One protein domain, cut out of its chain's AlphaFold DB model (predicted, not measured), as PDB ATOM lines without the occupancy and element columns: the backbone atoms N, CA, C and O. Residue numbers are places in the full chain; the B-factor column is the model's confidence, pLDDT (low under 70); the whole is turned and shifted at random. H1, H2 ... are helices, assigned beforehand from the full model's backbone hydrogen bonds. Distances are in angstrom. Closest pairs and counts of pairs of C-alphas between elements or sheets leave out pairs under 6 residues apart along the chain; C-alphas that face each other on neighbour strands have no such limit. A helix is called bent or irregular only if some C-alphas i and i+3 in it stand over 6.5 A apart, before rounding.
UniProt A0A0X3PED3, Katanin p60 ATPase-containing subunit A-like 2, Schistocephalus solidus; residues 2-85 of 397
ATOM      1  N   THR A   2     -12.366 -69.576 -19.523       61.94
ATOM      2  CA  THR A   2     -11.436 -69.197 -20.614       61.94
ATOM      3  C   THR A   2     -11.025 -67.719 -20.621       61.94
ATOM      4  O   THR A   2      -9.843 -67.414 -20.724       61.94
ATOM      5  N   GLU A   3     -11.976 -66.802 -20.458       60.97
ATOM      6  CA  GLU A   3     -11.730 -65.350 -20.435       60.97
ATOM      7  C   GLU A   3     -10.802 -64.907 -19.289       60.97
ATOM      8  O   GLU A   3      -9.911 -64.083 -19.477       60.97
ATOM      9  N   LEU A   4     -10.938 -65.542 -18.122       67.00
ATOM     10  CA  LEU A   4     -10.084 -65.315 -16.953       67.00
ATOM     11  C   LEU A   4      -8.636 -65.772 -17.236       67.00
ATOM     12  O   LEU A   4      -7.682 -65.092 -16.869       67.00
ATOM     13  N   ASN A   5      -8.466 -66.870 -17.983       77.00
ATOM     14  CA  ASN A   5      -7.156 -67.319 -18.466       77.00
ATOM     15  C   ASN A   5      -6.544 -66.326 -19.479       77.00
ATOM     16  O   ASN A   5      -5.363 -66.001 -19.387       77.00
ATOM     17  N   TYR A   6      -7.347 -65.775 -20.399       84.94
ATOM     18  CA  TYR A   6      -6.890 -64.746 -21.343       84.94
ATOM     19  C   TYR A   6      -6.407 -63.474 -20.624       84.94
ATOM     20  O   TYR A   6      -5.298 -63.006 -20.881       84.94
ATOM     21  N   GLN A   7      -7.175 -62.966 -19.652       83.81
ATOM     22  CA  GLN A   7      -6.773 -61.810 -18.838       83.81
ATOM     23  C   GLN A   7      -5.478 -62.070 -18.047       83.81
ATOM     24  O   GLN A   7      -4.612 -61.189 -17.974       83.81
ATOM     25  N   MET A   8      -5.294 -63.284 -17.514       84.06
ATOM     26  CA  MET A   8      -4.049 -63.693 -16.849       84.06
ATOM     27  C   MET A   8      -2.853 -63.718 -17.814       84.06
ATOM     28  O   MET A   8      -1.791 -63.200 -17.470       84.06
ATOM     29  N   ILE A   9      -3.022 -64.230 -19.038       86.94
ATOM     30  CA  ILE A   9      -1.973 -64.239 -20.076       86.94
ATOM     31  C   ILE A   9      -1.591 -62.809 -20.487       86.94
ATOM     32  O   ILE A   9      -0.405 -62.476 -20.520       86.94
ATOM     33  N   CYS A  10      -2.568 -61.930 -20.734       89.06
ATOM     34  CA  CYS A  10      -2.312 -60.517 -21.037       89.06
ATOM     35  C   CYS A  10      -1.575 -59.805 -19.890       89.06
ATOM     36  O   CYS A  10      -0.632 -59.049 -20.134       89.06
ATOM     37  N   THR A  11      -1.954 -60.082 -18.640       90.38
ATOM     38  CA  THR A  11      -1.302 -59.514 -17.449       90.38
ATOM     39  C   THR A  11       0.139 -60.016 -17.301       90.38
ATOM     40  O   THR A  11       1.045 -59.217 -17.062       90.38
ATOM     41  N   ALA A  12       0.379 -61.312 -17.517       88.62
ATOM     42  CA  ALA A  12       1.713 -61.910 -17.472       88.62
ATOM     43  C   ALA A  12       2.636 -61.378 -18.585       88.62
ATOM     44  O   ALA A  12       3.804 -61.080 -18.325       88.62
ATOM     45  N   ASN A  13       2.121 -61.195 -19.805       90.38
ATOM     46  CA  ASN A  13       2.884 -60.599 -20.906       90.38
ATOM     47  C   ASN A  13       3.247 -59.137 -20.607       90.38
ATOM     48  O   ASN A  13       4.421 -58.776 -20.682       90.38
ATOM     49  N   LYS A  14       2.285 -58.331 -20.138       92.56
ATOM     50  CA  LYS A  14       2.518 -56.936 -19.730       92.56
ATOM     51  C   LYS A  14       3.535 -56.814 -18.584       92.56
ATOM     52  O   LYS A  14       4.340 -55.883 -18.569       92.56
ATOM     53  N   ALA A  15       3.545 -57.764 -17.644       89.00
ATOM     54  CA  ALA A  15       4.570 -57.843 -16.603       89.00
ATOM     55  C   ALA A  15       5.962 -58.147 -17.189       89.00
ATOM     56  O   ALA A  15       6.919 -57.430 -16.896       89.00
ATOM     57  N   ARG A  16       6.070 -59.139 -18.088       88.75
ATOM     58  CA  ARG A  16       7.327 -59.476 -18.787       88.75
ATOM     59  C   ARG A  16       7.873 -58.317 -19.625       88.75
ATOM     60  O   ARG A  16       9.084 -58.111 -19.655       88.75
ATOM     61  N   GLU A  17       7.007 -57.559 -20.289       90.88
ATOM     62  CA  GLU A  17       7.375 -56.357 -21.049       90.88
ATOM     63  C   GLU A  17       7.907 -55.251 -20.128       90.88
ATOM     64  O   GLU A  17       8.967 -54.681 -20.396       90.88
ATOM     65  N   ALA A  18       7.238 -55.006 -18.995       89.19
ATOM     66  CA  ALA A  18       7.707 -54.060 -17.984       89.19
ATOM     67  C   ALA A  18       9.062 -54.475 -17.378       89.19
ATOM     68  O   ALA A  18       9.938 -53.628 -17.195       89.19
ATOM     69  N   ASP A  19       9.281 -55.766 -17.109       88.62
ATOM     70  CA  ASP A  19      10.557 -56.274 -16.587       88.62
ATOM     71  C   ASP A  19      11.682 -56.289 -17.626       88.62
ATOM     72  O   ASP A  19      12.844 -56.050 -17.273       88.62
ATOM     73  N   LYS A  20      11.355 -56.461 -18.913       90.94
ATOM     74  CA  LYS A  20      12.296 -56.207 -20.010       90.94
ATOM     75  C   LYS A  20      12.701 -54.729 -20.035       90.94
ATOM     76  O   LYS A  20      13.889 -54.437 -19.930       90.94
ATOM     77  N   PHE A  21      11.739 -53.803 -20.047       89.12
ATOM     78  CA  PHE A  21      12.007 -52.358 -20.043       89.12
ATOM     79  C   PHE A  21      12.830 -51.903 -18.822       89.12
ATOM     80  O   PHE A  21      13.799 -51.154 -18.967       89.12
ATOM     81  N   ARG A  22      12.515 -52.410 -17.621       87.31
ATOM     82  CA  ARG A  22      13.321 -52.206 -16.397       87.31
ATOM     83  C   ARG A  22      14.750 -52.727 -16.560       87.31
ATOM     84  O   ARG A  22      15.694 -52.087 -16.106       87.31
ATOM     85  N   SER A  23      14.924 -53.886 -17.192       89.38
ATOM     86  CA  SER A  23      16.242 -54.490 -17.413       89.38
ATOM     87  C   SER A  23      17.076 -53.718 -18.428       89.38
ATOM     88  O   SER A  23      18.257 -53.487 -18.179       89.38
ATOM     89  N   ASP A  24      16.472 -53.267 -19.522       88.88
ATOM     90  CA  ASP A  24      17.164 -52.498 -20.558       88.88
ATOM     91  C   ASP A  24      17.486 -51.069 -20.073       88.88
ATOM     92  O   ASP A  24      18.580 -50.564 -20.325       88.88
ATOM     93  N   SER A  25      16.624 -50.480 -19.231       89.50
ATOM     94  CA  SER A  25      16.922 -49.239 -18.495       89.50
ATOM     95  C   SER A  25      18.125 -49.395 -17.553       89.50
ATOM     96  O   SER A  25      19.023 -48.555 -17.552       89.50
ATOM     97  N   ARG A  26      18.209 -50.499 -16.792       91.31
ATOM     98  CA  ARG A  26      19.384 -50.797 -15.946       91.31
ATOM     99  C   ARG A  26      20.670 -50.935 -16.764       91.31
ATOM    100  O   ARG A  26      21.689 -50.391 -16.353       91.31
ATOM    101  N   LYS A  27      20.630 -51.605 -17.924       90.50
ATOM    102  CA  LYS A  27      21.788 -51.696 -18.836       90.50
ATOM    103  C   LYS A  27      22.246 -50.311 -19.294       90.50
ATOM    104  O   LYS A  27      23.434 -50.023 -19.206       90.50
ATOM    105  N   LYS A  28      21.317 -49.441 -19.717       90.00
ATOM    106  CA  LYS A  28      21.635 -48.059 -20.118       90.00
ATOM    107  C   LYS A  28      22.305 -47.272 -18.987       90.00
ATOM    108  O   LYS A  28      23.319 -46.626 -19.229       90.00
ATOM    109  N   ASN A  29      21.801 -47.379 -17.757       91.06
ATOM    110  CA  ASN A  29      22.387 -46.692 -16.600       91.06
ATOM    111  C   ASN A  29      23.794 -47.217 -16.251       91.06
ATOM    112  O   ASN A  29      24.672 -46.426 -15.922       91.06
ATOM    113  N   LEU A  30      24.038 -48.527 -16.370       91.75
ATOM    114  CA  LEU A  30      25.375 -49.112 -16.185       91.75
ATOM    115  C   LEU A  30      26.358 -48.661 -17.277       91.75
ATOM    116  O   LEU A  30      27.494 -48.314 -16.968       91.75
ATOM    117  N   LEU A  31      25.919 -48.613 -18.540       91.31
ATOM    118  CA  LEU A  31      26.728 -48.097 -19.649       91.31
ATOM    119  C   LEU A  31      27.050 -46.606 -19.481       91.31
ATOM    120  O   LEU A  31      28.162 -46.194 -19.797       91.31
ATOM    121  N   LEU A  32      26.117 -45.809 -18.949       91.06
ATOM    122  CA  LEU A  32      26.350 -44.406 -18.592       91.06
ATOM    123  C   LEU A  32      27.436 -44.268 -17.514       91.06
ATOM    124  O   LEU A  32      28.391 -43.525 -17.728       91.06
ATOM    125  N   LEU A  33      27.339 -45.019 -16.412       92.12
ATOM    126  CA  LEU A  33      28.341 -45.009 -15.332       92.12
ATOM    127  C   LEU A  33      29.745 -45.373 -15.839       92.12
ATOM    128  O   LEU A  33      30.708 -44.666 -15.547       92.12
ATOM    129  N   VAL A  34      29.861 -46.424 -16.659       92.38
ATOM    130  CA  VAL A  34      31.144 -46.825 -17.266       92.38
ATOM    131  C   VAL A  34      31.657 -45.768 -18.254       92.38
ATOM    132  O   VAL A  34      32.842 -45.448 -18.234       92.38
ATOM    133  N   MET A  35      30.788 -45.179 -19.081       91.00
ATOM    134  CA  MET A  35      31.149 -44.091 -20.004       91.00
ATOM    135  C   MET A  35      31.688 -42.857 -19.264       91.00
ATOM    136  O   MET A  35      32.642 -42.233 -19.726       91.00
ATOM    137  N   HIS A  36      31.088 -42.506 -18.124       91.25
ATOM    138  CA  HIS A  36      31.523 -41.380 -17.300       91.25
ATOM    139  C   HIS A  36      32.897 -41.641 -16.673       91.25
ATOM    140  O   HIS A  36      33.799 -40.825 -16.845       91.25
ATOM    141  N   TYR A  37      33.088 -42.815 -16.065       92.75
ATOM    142  CA  TYR A  37      34.369 -43.243 -15.494       92.75
ATOM    143  C   TYR A  37      35.497 -43.290 -16.546       92.75
ATOM    144  O   TYR A  37      36.583 -42.755 -16.342       92.75
ATOM    145  N   LEU A  38      35.236 -43.841 -17.740       92.31
ATOM    146  CA  LEU A  38      36.217 -43.825 -18.838       92.31
ATOM    147  C   LEU A  38      36.571 -42.400 -19.302       92.31
ATOM    148  O   LEU A  38      37.651 -42.189 -19.852       92.31
ATOM    149  N   LYS A  39      35.681 -41.422 -19.096       90.12
ATOM    150  CA  LYS A  39      35.913 -40.013 -19.429       90.12
ATOM    151  C   LYS A  39      36.663 -39.263 -18.318       90.12
ATOM    152  O   LYS A  39      37.488 -38.421 -18.663       90.12
ATOM    153  N   SER A  40      36.411 -39.550 -17.035       89.94
ATOM    154  CA  SER A  40      37.155 -38.946 -15.913       89.94
ATOM    155  C   SER A  40      38.610 -39.414 -15.887       89.94
ATOM    156  O   SER A  40      39.512 -38.582 -15.833       89.94
ATOM    157  N   GLU A  41      38.839 -40.715 -16.077       92.44
ATOM    158  CA  GLU A  41      40.179 -41.322 -16.112       92.44
ATOM    159  C   GLU A  41      40.937 -41.080 -17.435       92.44
ATOM    160  O   GLU A  41      42.045 -41.576 -17.636       92.44
ATOM    161  N   GLY A  42      40.354 -40.331 -18.378       91.81
ATOM    162  CA  GLY A  42      41.015 -39.955 -19.632       91.81
ATOM    163  C   GLY A  42      41.143 -41.068 -20.682       91.81
ATOM    164  O   GLY A  42      41.837 -40.881 -21.684       91.81
ATOM    165  N   PHE A  43      40.442 -42.198 -20.535       95.50
ATOM    166  CA  PHE A  43      40.387 -43.300 -21.511       95.50
ATOM    167  C   PHE A  43      39.508 -42.969 -22.739       95.50
ATOM    168  O   PHE A  43      38.637 -43.744 -23.145       95.50
ATOM    169  N   LEU A  44      39.750 -41.811 -23.363       92.81
ATOM    170  CA  LEU A  44      38.907 -41.219 -24.412       92.81
ATOM    171  C   LEU A  44      38.658 -42.157 -25.605       92.81
ATOM    172  O   LEU A  44      37.529 -42.244 -26.079       92.81
ATOM    173  N   GLN A  45      39.674 -42.907 -26.046       94.56
ATOM    174  CA  GLN A  45      39.547 -43.867 -27.154       94.56
ATOM    175  C   GLN A  45      38.594 -45.029 -26.819       94.56
ATOM    176  O   GLN A  45      37.811 -45.454 -27.667       94.56
ATOM    177  N   ALA A  46      38.618 -45.520 -25.576       94.50
ATOM    178  CA  ALA A  46      37.711 -46.574 -25.121       94.50
ATOM    179  C   ALA A  46      36.280 -46.042 -24.937       94.50
ATOM    180  O   ALA A  46      35.321 -46.725 -25.291       94.50
ATOM    181  N   ALA A  47      36.134 -44.806 -24.446       92.31
ATOM    182  CA  ALA A  47      34.845 -44.122 -24.359       92.31
ATOM    183  C   ALA A  47      34.218 -43.875 -25.750       92.31
ATOM    184  O   ALA A  47      33.010 -44.025 -25.927       92.31
ATOM    185  N   GLU A  48      35.022 -43.534 -26.760       90.56
ATOM    186  CA  GLU A  48      34.549 -43.358 -28.137       90.56
ATOM    187  C   GLU A  48      34.168 -44.691 -28.801       90.56
ATOM    188  O   GLU A  48      33.085 -44.793 -29.379       90.56
ATOM    189  N   ALA A  49      34.978 -45.743 -28.641       92.75
ATOM    190  CA  ALA A  49      34.627 -47.088 -29.107       92.75
ATOM    191  C   ALA A  49      33.308 -47.585 -28.482       92.75
ATOM    192  O   ALA A  49      32.381 -47.960 -29.202       92.75
ATOM    193  N   LEU A  50      33.171 -47.475 -27.154       91.25
ATOM    194  CA  LEU A  50      31.959 -47.855 -26.420       91.25
ATOM    195  C   LEU A  50      30.718 -47.077 -26.895       91.25
ATOM    196  O   LEU A  50      29.618 -47.634 -26.945       91.25
ATOM    197  N   ARG A  51      30.873 -45.802 -27.273       87.69
ATOM    198  CA  ARG A  51      29.788 -44.982 -27.837       87.69
ATOM    199  C   ARG A  51      29.329 -45.516 -29.192       87.69
ATOM    200  O   ARG A  51      28.129 -45.681 -29.403       87.69
ATOM    201  N   ASN A  52      30.284 -45.804 -30.071       90.19
ATOM    202  CA  ASN A  52      30.030 -46.253 -31.437       90.19
ATOM    203  C   ASN A  52      29.432 -47.671 -31.478       90.19
ATOM    204  O   ASN A  52      28.553 -47.943 -32.291       90.19
ATOM    205  N   GLU A  53      29.840 -48.557 -30.563       90.50
ATOM    206  CA  GLU A  53      29.238 -49.888 -30.406       90.50
ATOM    207  C   GLU A  53      27.801 -49.817 -29.864       90.50
ATOM    208  O   GLU A  53      26.894 -50.469 -30.386       90.50
ATOM    209  N   THR A  54      27.562 -49.017 -28.819       86.31
ATOM    210  CA  THR A  54      26.272 -49.039 -28.103       86.31
ATOM    211  C   THR A  54      25.158 -48.228 -28.762       86.31
ATOM    212  O   THR A  54      23.997 -48.475 -28.442       86.31
ATOM    213  N   ASN A  55      25.475 -47.314 -29.691       81.88
ATOM    214  CA  ASN A  55      24.494 -46.502 -30.430       81.88
ATOM    215  C   ASN A  55      23.524 -45.736 -29.496       81.88
ATOM    216  O   ASN A  55      22.306 -45.748 -29.674       81.88
ATOM    217  N   LEU A  56      24.079 -45.089 -28.463       77.81
ATOM    218  CA  LEU A  56      23.344 -44.302 -27.465       77.81
ATOM    219  C   LEU A  56      23.837 -42.845 -27.422       77.81
ATOM    220  O   LEU A  56      25.037 -42.582 -27.437       77.81
ATOM    221  N   ASP A  57      22.912 -41.894 -27.271       77.94
ATOM    222  CA  ASP A  57      23.208 -40.454 -27.218       77.94
ATOM    223  C   ASP A  57      23.714 -39.992 -25.838       77.94
ATOM    224  O   ASP A  57      23.042 -39.249 -25.114       77.94
ATOM    225  N   PHE A  58      24.921 -40.421 -25.452       73.75
ATOM    226  CA  PHE A  58      25.557 -40.069 -24.167       73.75
ATOM    227  C   PHE A  58      25.765 -38.558 -23.949       73.75
ATOM    228  O   PHE A  58      26.009 -38.136 -22.825       73.75
ATOM    229  N   THR A  59      25.660 -37.726 -24.987       73.94
ATOM    230  CA  THR A  59      25.706 -36.256 -24.876       73.94
ATOM    231  C   THR A  59      24.465 -35.653 -24.212       73.94
ATOM    232  O   THR A  59      24.519 -34.514 -23.761       73.94
ATOM    233  N   SER A  60      23.356 -36.400 -24.151       75.69
ATOM    234  CA  SER A  60      22.079 -35.959 -23.570       75.69
ATOM    235  C   SER A  60      21.855 -36.409 -22.119       75.69
ATOM    236  O   SER A  60      20.822 -36.084 -21.532       75.69
ATOM    237  N   TYR A  61      22.806 -37.148 -21.535       81.94
ATOM    238  CA  TYR A  61      22.688 -37.738 -20.203       81.94
ATOM    239  C   TYR A  61      23.911 -37.420 -19.341       81.94
ATOM    240  O   TYR A  61      25.002 -37.940 -19.562       81.94
ATOM    241  N   GLU A  62      23.690 -36.592 -18.327       79.50
ATOM    242  CA  GLU A  62      24.627 -36.328 -17.235       79.50
ATOM    243  C   GLU A  62      24.358 -37.298 -16.068       79.50
ATOM    244  O   GLU A  62      23.248 -37.829 -15.938       79.50
ATOM    245  N   ILE A  63      25.369 -37.565 -15.238       85.69
ATOM    246  CA  ILE A  63      25.227 -38.378 -14.021       85.69
ATOM    247  C   ILE A  63      25.078 -37.442 -12.825       85.69
ATOM    248  O   ILE A  63      25.708 -36.393 -12.778       85.69
ATOM    249  N   CYS A  64      24.227 -37.806 -11.867       84.94
ATOM    250  CA  CYS A  64      24.032 -37.024 -10.653       84.94
ATOM    251  C   CYS A  64      25.263 -37.103  -9.737       84.94
ATOM    252  O   CYS A  64      25.679 -38.212  -9.405       84.94
ATOM    253  N   ASP A  65      25.702 -35.958  -9.207       81.81
ATOM    254  CA  ASP A  65      26.844 -35.736  -8.288       81.81
ATOM    255  C   ASP A  65      26.933 -36.661  -7.049       81.81
ATOM    256  O   ASP A  65      27.915 -36.633  -6.317       81.81
ATOM    257  N   ASN A  66      25.891 -37.449  -6.771       82.94
ATOM    258  CA  ASN A  66      25.799 -38.371  -5.637       82.94
ATOM    259  C   ASN A  66      26.072 -39.845  -6.028       82.94
ATOM    260  O   ASN A  66      25.786 -40.733  -5.224       82.94
ATOM    261  N   ILE A  67      26.479 -40.142  -7.274       87.44
ATOM    262  CA  ILE A  67      26.534 -41.515  -7.817       87.44
ATOM    263  C   ILE A  67      27.774 -41.730  -8.705       87.44
ATOM    264  O   ILE A  67      27.704 -41.591  -9.927       87.44
ATOM    265  N   ASP A  68      28.871 -42.187  -8.100       89.12
ATOM    266  CA  ASP A  68      30.107 -42.573  -8.797       89.12
ATOM    267  C   ASP A  68      30.341 -44.088  -8.799       89.12
ATOM    268  O   ASP A  68      29.896 -44.813  -7.903       89.12
ATOM    269  N   LEU A  69      31.075 -44.581  -9.803       91.88
ATOM    270  CA  LEU A  69      31.361 -46.010  -9.960       91.88
ATOM    271  C   LEU A  69      32.239 -46.559  -8.819       91.88
ATOM    272  O   LEU A  69      31.977 -47.657  -8.326       91.88
ATOM    273  N   ASP A  70      33.223 -45.784  -8.364       91.00
ATOM    274  CA  ASP A  70      34.112 -46.141  -7.252       91.00
ATOM    275  C   ASP A  70      33.376 -46.161  -5.909       91.00
ATOM    276  O   ASP A  70      33.558 -47.083  -5.113       91.00
ATOM    277  N   THR A  71      32.465 -45.209  -5.688       92.31
ATOM    278  CA  THR A  71      31.580 -45.184  -4.512       92.31
ATOM    279  C   THR A  71      30.679 -46.420  -4.479       92.31
ATOM    280  O   THR A  71      30.605 -47.101  -3.457       92.31
ATOM    281  N   ILE A  72      30.075 -46.796  -5.617       93.94
ATOM    282  CA  ILE A  72      29.285 -48.036  -5.744       93.94
ATOM    283  C   ILE A  72      30.141 -49.281  -5.449       93.94
ATOM    284  O   ILE A  72      29.648 -50.240  -4.845       93.94
ATOM    285  N   LEU A  73      31.412 -49.291  -5.862       94.00
ATOM    286  CA  LEU A  73      32.324 -50.403  -5.597       94.00
ATOM    287  C   LEU A  73      32.674 -50.504  -4.104       94.00
ATOM    288  O   LEU A  73      32.593 -51.593  -3.538       94.00
ATOM    289  N   MET A  74      32.983 -49.379  -3.456       93.50
ATOM    290  CA  MET A  74      33.270 -49.284  -2.019       93.50
ATOM    291  C   MET A  74      32.064 -49.691  -1.150       93.50
ATOM    292  O   MET A  74      32.213 -50.444  -0.181       93.50
ATOM    293  N   ASP A  75      30.854 -49.263  -1.520       95.00
ATOM    294  CA  ASP A  75      29.607 -49.681  -0.866       95.00
ATOM    295  C   ASP A  75      29.377 -51.195  -1.011       95.00
ATOM    296  O   ASP A  75      28.978 -51.873  -0.060       95.00
ATOM    297  N   PHE A  76      29.680 -51.765  -2.182       95.06
ATOM    298  CA  PHE A  76      29.588 -53.209  -2.399       95.06
ATOM    299  C   PHE A  76      30.642 -53.997  -1.607       95.06
ATOM    300  O   PHE A  76      30.309 -55.028  -1.013       95.06
ATOM    301  N   GLU A  77      31.894 -53.529  -1.561       94.81
ATOM    302  CA  GLU A  77      32.959 -54.159  -0.774       94.81
ATOM    303  C   GLU A  77      32.648 -54.149   0.723       94.81
ATOM    304  O   GLU A  77      32.734 -55.196   1.369       94.81
ATOM    305  N   SER A  78      32.231 -53.001   1.264       95.25
ATOM    306  CA  SER A  78      31.889 -52.856   2.683       95.25
ATOM    307  C   SER A  78      30.659 -53.688   3.068       95.25
ATOM    308  O   SER A  78      30.710 -54.428   4.055       95.25
ATOM    309  N   PHE A  79      29.597 -53.686   2.254       96.75
ATOM    310  CA  PHE A  79      28.436 -54.568   2.434       96.75
ATOM    311  C   PHE A  79      28.828 -56.052   2.433       96.75
ATOM    312  O   PHE A  79      28.394 -56.821   3.299       96.75
ATOM    313  N   TYR A  80      29.651 -56.474   1.470       96.56
ATOM    314  CA  TYR A  80      30.074 -57.867   1.346       96.56
ATOM    315  C   TYR A  80      31.000 -58.276   2.507       96.56
ATOM    316  O   TYR A  80      30.845 -59.372   3.054       96.56
ATOM    317  N   PHE A  81      31.880 -57.376   2.959       96.44
ATOM    318  CA  PHE A  81      32.704 -57.573   4.150       96.44
ATOM    319  C   PHE A  81      31.852 -57.733   5.415       96.44
ATOM    320  O   PHE A  81      31.991 -58.743   6.100       96.44
ATOM    321  N   VAL A  82      30.910 -56.822   5.688       96.44
ATOM    322  CA  VAL A  82      30.003 -56.922   6.853       96.44
ATOM    323  C   VAL A  82      29.184 -58.218   6.822       96.44
ATOM    324  O   VAL A  82      28.985 -58.852   7.857       96.44
ATOM    325  N   LYS A  83      28.736 -58.656   5.639       96.56
ATOM    326  CA  LYS A  83      27.876 -59.839   5.490       96.56
ATOM    327  C   LYS A  83      28.616 -61.183   5.541       96.56
ATOM    328  O   LYS A  83      28.012 -62.183   5.928       96.56
ATOM    329  N   PHE A  84      29.887 -61.238   5.133       95.31
ATOM    330  CA  PHE A  84      30.633 -62.499   4.965       95.31
ATOM    331  C   PHE A  84      32.009 -62.537   5.663       95.31
ATOM    332  O   PHE A  84      32.727 -63.536   5.541       95.31
ATOM    333  N   ASN A  85      32.377 -61.471   6.383       93.38
ATOM    334  CA  ASN A  85      33.673 -61.225   7.038       93.38
ATOM    335  C   ASN A  85      34.894 -61.429   6.113       93.38
ATOM    336  O   ASN A  85      35.947 -61.921   6.526       93.38
TER     337      ASN A  85
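What this domain is: This is residues 2 to 85 of the 397 residues of the protein "Katanin p60 ATPase-containing subunit A-like 2" of Schistocephalus solidus (UniProt A0A0X3PED3). One very long straight helix, H1, makes the longest axis, and near its far end the short helix H2 folds back beside it as a hairpin. From the same end, a third helix, H3, sticks out steeply with residues 71 to 84, starting at a different side of H1 from H2, and a long loop runs past H1 between H2 and H3. The first part of H1, residues 2 to 27, also stands free, and the small body that remains spans 27 by 19 by 15 A. The printed part has 84 residues with three named helices, in the order H1, H2, H3, and no named strand; the class is all helix. The whole is extended, with a radius of gyration of the C-alphas of 18.8 A, and flat, with spans of 60 by 41 by 21 A.

Where its parts are: H1 covers residues 2 to 40 and runs 57.4 A from C-alpha 2 at (-11.436, -69.197, -20.614) to C-alpha 40 at (37.155, -38.946, -15.913). H2 covers residues 44 to 54 and measures 15.3 A from first to last C-alpha. H3 covers residues 69 to 84 and measures 22.3 A, ending with C-alpha 84 at (30.633, -62.499, 4.965). No helix is bent or irregular.

How they stand to each other: H1 touches H2 with residues 35 to 39 alone, and their closest C-alphas, those of Leu 38 and Ala 47, are 5.7 A apart. The two run opposite ways at a shallow tilt of 17 degrees and form a helical hairpin. H1 and H3 only just touch, with 3 pairs of C-alphas within 8 A. H1 touches H3 with residues 33 to 37 alone, and H3 touches H1 with residue 69 alone; the closest C-alphas of the two, those of Leu 33 and Leu 69, are 6.2 A apart. Their lines stand at a steep tilt of 66 degrees, and they run opposite ways. H2 and H3 are apart. In H1, H2 and H3 every backbone O i to N i+4 pair is within hydrogen-bond range.

The domain as a whole: The two C-alphas farthest apart, those of Thr 2 and Gly 42, are 60.1 A apart, and the first and last printed C-alphas, those of Thr 2 and Asn 85, are 53.5 A apart. The printed part has no cut. The link from H1 to H2 is tight, with 3 residues, and the link from H2 to H3 is long, with the 14 residues 55 to 68. The mean pLDDT of the printed part is 88.5, and residues 2 to 4 are under 70.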